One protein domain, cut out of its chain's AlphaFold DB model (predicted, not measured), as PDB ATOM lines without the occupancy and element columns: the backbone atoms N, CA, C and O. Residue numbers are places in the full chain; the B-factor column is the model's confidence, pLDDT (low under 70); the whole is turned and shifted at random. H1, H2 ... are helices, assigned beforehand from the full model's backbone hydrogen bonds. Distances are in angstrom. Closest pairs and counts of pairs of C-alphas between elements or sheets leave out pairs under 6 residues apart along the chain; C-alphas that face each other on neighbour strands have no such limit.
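Overview. This is residues 175 to 216 of the 420 residues of an uncharacterized protein of Opitutae bacterium (UniProt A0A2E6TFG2). There is little regular structure: the helix H2 and the small helix H1 are near each other, joined by one long loop, residues 180 to 206, that swings out and folds back. In it residues 198 to 203 stick out. The printed part has 42 residues with two named helices, H1 then H2, and no named strand; the class is all helix, with only 14 residues in named elements. It is only just compact, close to loose, with a radius of gyration of the C-alphas of 10.4 A and spans of 29 by 21 by 18 A.

Along the chain. H2, residues 207 to 215, is 12.0 A long and ends at C-alpha 215 (193.493, 235.396, 229.070). H1, residues 175 to 179, is 6.2 A long and begins at C-alpha 175 (191.663, 248.201, 228.497).

Arrangement. H2 and H1 are near each other, their closest C-alphas 8.0 A apart. Residues 197 to 198 pair antiparallel with residues 203 to 204. In H1 and H2 every O i to N i+4 pair is within hydrogen-bond range.

Size, cuts and confidence. The C-alphas of Glu 176 and Ser 200, the two farthest apart, are 28.9 A apart. The link from H1 to H2 is long. The printed part has no cut. Residues 186 to 193 have pLDDT under 70.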
ATOM      1  N   GLU A 175     191.289 246.792 228.314       78.19
ATOM      2  CA  GLU A 175     191.663 248.201 228.497       78.19
ATOM      3  C   GLU A 175     192.524 248.440 229.748       78.19
ATOM      4  O   GLU A 175     193.457 249.248 229.728       78.19
ATOM      5  N   GLU A 176     192.244 247.721 230.836       80.06
ATOM      6  CA  GLU A 176     193.020 247.788 232.078       80.06
ATOM      7  C   GLU A 176     194.397 247.144 231.903       80.06
ATOM      8  O   GLU A 176     195.401 247.665 232.394       80.06
ATOM      9  N   TRP A 177     194.470 246.055 231.135       80.75
ATOM     10  CA  TRP A 177     195.725 245.384 230.805       80.75
ATOM     11  C   TRP A 177     196.626 246.237 229.899       80.75
ATOM     12  O   TRP A 177     197.835 246.324 230.135       80.75
ATOM     13  N   VAL A 178     196.045 246.938 228.918       80.88
ATOM     14  CA  VAL A 178     196.779 247.890 228.068       80.88
ATOM     15  C   VAL A 178     197.302 249.072 228.895       80.88
ATOM     16  O   VAL A 178     198.482 249.412 228.787       80.88
ATOM     17  N   LYS A 179     196.487 249.639 229.800       79.94
ATOM     18  CA  LYS A 179     196.931 250.692 230.740       79.94
ATOM     19  C   LYS A 179     198.015 250.217 231.712       79.94
ATOM     20  O   LYS A 179     198.895 250.996 232.064       79.94
ATOM     21  N   GLY A 180     197.984 248.945 232.112       77.38
ATOM     22  CA  GLY A 180     198.983 248.310 232.978       77.38
ATOM     23  C   GLY A 180     200.334 248.027 232.307       77.38
ATOM     24  O   GLY A 180     201.210 247.423 232.933       77.38
ATOM     25  N   GLY A 181     200.515 248.440 231.047       74.69
ATOM     26  CA  GLY A 181     201.741 248.224 230.281       74.69
ATOM     27  C   GLY A 181     201.856 246.821 229.686       74.69
ATOM     28  O   GLY A 181     202.962 246.404 229.355       74.69
ATOM     29  N   MET A 182     200.737 246.095 229.551       75.38
ATOM     30  CA  MET A 182     200.655 244.793 228.871       75.38
ATOM     31  C   MET A 182     201.631 243.756 229.441       75.38
ATOM     32  O   MET A 182     202.290 243.014 228.710       75.38
ATOM     33  N   LYS A 183     201.746 243.728 230.773       77.12
ATOM     34  CA  LYS A 183     202.602 242.781 231.489       77.12
ATOM     35  C   LYS A 183     202.062 241.360 231.335       77.12
ATOM     36  O   LYS A 183     200.854 241.129 231.429       77.12
ATOM     37  N   ILE A 184     202.970 240.421 231.102       77.88
ATOM     38  CA  ILE A 184     202.663 238.991 231.068       77.88
ATOM     39  C   ILE A 184     202.586 238.514 232.529       77.88
ATOM     40  O   ILE A 184     203.478 238.868 233.301       77.88
ATOM     41  N   PRO A 185     201.538 237.772 232.936       76.62
ATOM     42  CA  PRO A 185     201.442 237.218 234.286       76.62
ATOM     43  C   PRO A 185     202.675 236.376 234.644       76.62
ATOM     44  O   PRO A 185     203.127 235.584 233.819       76.62
ATOM     45  N   GLU A 186     203.199 236.522 235.864       66.06
ATOM     46  CA  GLU A 186     204.452 235.871 236.304       66.06
ATOM     47  C   GLU A 186     204.402 234.333 236.247       66.06
ATOM     48  O   GLU A 186     205.425 233.694 236.016       66.06
ATOM     49  N   ASP A 187     203.210 233.743 236.352       67.19
ATOM     50  CA  ASP A 187     202.999 232.293 236.260       67.19
ATOM     51  C   ASP A 187     203.011 231.740 234.818       67.19
ATOM     52  O   ASP A 187     202.898 230.527 234.622       67.19
ATOM     53  N   MET A 188     203.130 232.589 233.788       68.19
ATOM     54  CA  MET A 188     203.043 232.173 232.383       68.19
ATOM     55  C   MET A 188     204.328 232.494 231.604       68.19
ATOM     56  O   MET A 188     204.569 233.626 231.190       68.19
ATOM     57  N   VAL A 189     205.141 231.463 231.350       65.50
ATOM     58  CA  VAL A 189     206.377 231.552 230.552       65.50
ATOM     59  C   VAL A 189     206.136 231.015 229.140       65.50
ATOM     60  O   VAL A 189     205.670 229.891 228.965       65.50
ATOM     61  N   PHE A 190     206.497 231.800 228.122       68.75
ATOM     62  CA  PHE A 190     206.457 231.386 226.718       68.75
ATOM     63  C   PHE A 190     207.850 230.941 226.262       68.75
ATOM     64  O   PHE A 190     208.820 231.681 226.384       68.75
ATOM     65  N   ILE A 191     207.950 229.709 225.757       60.22
ATOM     66  CA  ILE A 191     209.231 229.041 225.460       60.22
ATOM     67  C   ILE A 191     209.818 229.470 224.093       60.22
ATOM     68  O   ILE A 191     210.998 229.255 223.844       60.22
ATOM     69  N   GLY A 192     209.035 230.122 223.223       58.97
ATOM     70  CA  GLY A 192     209.429 230.525 221.860       58.97
ATOM     71  C   GLY A 192     209.292 232.027 221.602       58.97
ATOM     72  O   GLY A 192     208.457 232.437 220.806       58.97
ATOM     73  N   GLY A 193     210.052 232.849 222.330       66.62
ATOM     74  CA  GLY A 193     210.065 234.303 222.132       66.62
ATOM     75  C   GLY A 193     208.867 235.049 222.737       66.62
ATOM     76  O   GLY A 193     207.988 234.475 223.382       66.62
ATOM     77  N   SER A 194     208.863 236.381 222.597       73.19
ATOM     78  CA  SER A 194     207.808 237.226 223.172       73.19
ATOM     79  C   SER A 194     206.455 236.898 222.520       73.19
ATOM     80  O   SER A 194     206.389 236.884 221.292       73.19
ATOM     81  N   PRO A 195     205.351 236.735 223.281       76.94
ATOM     82  CA  PRO A 195     204.009 236.436 222.743       76.94
ATOM     83  C   PRO A 195     203.519 237.409 221.665       76.94
ATOM     84  O   PRO A 195     202.616 237.112 220.882       76.94
ATOM     85  N   ARG A 196     204.130 238.591 221.637       77.56
ATOM     86  CA  ARG A 196     203.855 239.675 220.706       77.56
ATOM     87  C   ARG A 196     204.437 239.452 219.313       77.56
ATOM     88  O   ARG A 196     203.961 240.072 218.371       77.56
ATOM     89  N   PHE A 197     205.428 238.575 219.174       76.44
ATOM     90  CA  PHE A 197     206.054 238.240 217.902       76.44
ATOM     91  C   PHE A 197     205.602 236.854 217.444       76.44
ATOM     92  O   PHE A 197     205.628 235.886 218.206       76.44
ATOM     93  N   ASP A 198     205.144 236.759 216.199       77.50
ATOM     94  CA  ASP A 198     204.826 235.481 215.584       77.50
ATOM     95  C   ASP A 198     206.032 234.959 214.805       77.50
ATOM     96  O   ASP A 198     206.295 235.397 213.688       77.50
ATOM     97  N   GLU A 199     206.759 234.008 215.393       71.81
ATOM     98  CA  GLU A 199     207.960 233.422 214.786       71.81
ATOM     99  C   GLU A 199     207.679 232.712 213.452       71.81
ATOM    100  O   GLU A 199     208.577 232.598 212.622       71.81
ATOM    101  N   SER A 200     206.437 232.277 213.202       73.56
ATOM    102  CA  SER A 200     206.075 231.597 211.952       73.56
ATOM    103  C   SER A 200     205.831 232.565 210.792       73.56
ATOM    104  O   SER A 200     206.121 232.236 209.641       73.56
ATOM    105  N   THR A 201     205.319 233.766 211.079       73.81
ATOM    106  CA  THR A 201     204.995 234.775 210.053       73.81
ATOM    107  C   THR A 201     205.967 235.954 210.028       73.81
ATOM    108  O   THR A 201     205.926 236.758 209.096       73.81
ATOM    109  N   GLY A 202     206.843 236.066 211.033       77.12
ATOM    110  CA  GLY A 202     207.833 237.133 211.176       77.12
ATOM    111  C   GLY A 202     207.235 238.516 211.454       77.12
ATOM    112  O   GLY A 202     207.911 239.525 211.251       77.12
ATOM    113  N   LYS A 203     205.963 238.588 211.865       80.44
ATOM    114  CA  LYS A 203     205.226 239.839 212.116       80.44
ATOM    115  C   LYS A 203     204.793 239.939 213.578       80.44
ATOM    116  O   LYS A 203     204.610 238.931 214.259       80.44
ATOM    117  N   ASN A 204     204.596 241.169 214.054       79.06
ATOM    118  CA  ASN A 204     204.034 241.415 215.381       79.06
ATOM    119  C   ASN A 204     202.515 241.183 215.366       79.06
ATOM    120  O   ASN A 204     201.831 241.650 214.453       79.06
ATOM    121  N   ARG A 205     202.000 240.485 216.383       81.88
ATOM    122  CA  ARG A 205     200.562 240.270 216.610       81.88
ATOM    123  C   ARG A 205     199.914 241.523 217.197       81.88
ATOM    124  O   ARG A 205     200.594 242.331 217.833       81.88
ATOM    125  N   SER A 206     198.605 241.674 216.996       83.50
ATOM    126  CA  SER A 206     197.848 242.782 217.589       83.50
ATOM    127  C   SER A 206     197.622 242.569 219.091       83.50
ATOM    128  O   SER A 206     197.559 241.439 219.578       83.50
ATOM    129  N   ASP A 207     197.479 243.658 219.843       81.56
ATOM    130  CA  ASP A 207     197.394 243.605 221.307       81.56
ATOM    131  C   ASP A 207     196.171 242.807 221.792       81.56
ATOM    132  O   ASP A 207     196.258 242.077 222.779       81.56
ATOM    133  N   GLU A 208     195.053 242.868 221.061       79.44
ATOM    134  CA  GLU A 208     193.846 242.081 221.351       79.44
ATOM    135  C   GLU A 208     194.060 240.574 221.171       79.44
ATOM    136  O   GLU A 208     193.526 239.770 221.941       79.44
ATOM    137  N   GLU A 209     194.831 240.169 220.162       77.94
ATOM    138  CA  GLU A 209     195.166 238.763 219.925       77.94
ATOM    139  C   GLU A 209     196.082 238.234 221.025       77.94
ATOM    140  O   GLU A 209     195.867 237.131 221.525       77.94
ATOM    141  N   VAL A 210     197.054 239.044 221.453       80.81
ATOM    142  CA  VAL A 210     197.943 238.694 222.566       80.81
ATOM    143  C   VAL A 210     197.151 238.587 223.874       80.81
ATOM    144  O   VAL A 210     197.333 237.627 224.620       80.81
ATOM    145  N   TYR A 211     196.208 239.497 224.126       83.44
ATOM    146  CA  TYR A 211     195.319 239.412 225.287       83.44
ATOM    147  C   TYR A 211     194.447 238.147 225.261       83.44
ATOM    148  O   TYR A 211     194.318 237.463 226.276       83.44
ATOM    149  N   LYS A 212     193.890 237.779 224.099       83.12
ATOM    150  CA  LYS A 212     193.129 236.527 223.929       83.12
ATOM    151  C   LYS A 212     194.006 235.282 224.082       83.12
ATOM    152  O   LYS A 212     193.507 234.269 224.554       83.12
ATOM    153  N   LEU A 213     195.288 235.341 223.729       78.75
ATOM    154  CA  LEU A 213     196.222 234.231 223.932       78.75
ATOM    155  C   LEU A 213     196.522 234.005 225.423       78.75
ATOM    156  O   LEU A 213     196.611 232.865 225.865       78.75
ATOM    157  N   ILE A 214     196.672 235.092 226.187       79.38
ATOM    158  CA  ILE A 214     197.049 235.046 227.608       79.38
ATOM    159  C   ILE A 214     195.826 234.785 228.504       79.38
ATOM    160  O   ILE A 214     195.910 234.005 229.450       79.38
ATOM    161  N   PHE A 215     194.684 235.413 228.207       79.44
ATOM    162  CA  PHE A 215     193.493 235.396 229.070       79.44
ATOM    163  C   PHE A 215     192.246 234.771 228.423       79.44
ATOM    164  O   PHE A 215     191.231 234.569 229.096       79.44
ATOM    165  N   GLY A 216     192.277 234.457 227.126       72.81
ATOM    166  CA  GLY A 216     191.159 233.830 226.425       72.81
ATOM    167  C   GLY A 216     191.073 232.330 226.705       72.81
ATOM    168  O   GLY A 216     192.057 231.597 226.651       72.81
TER     169      GLY A 216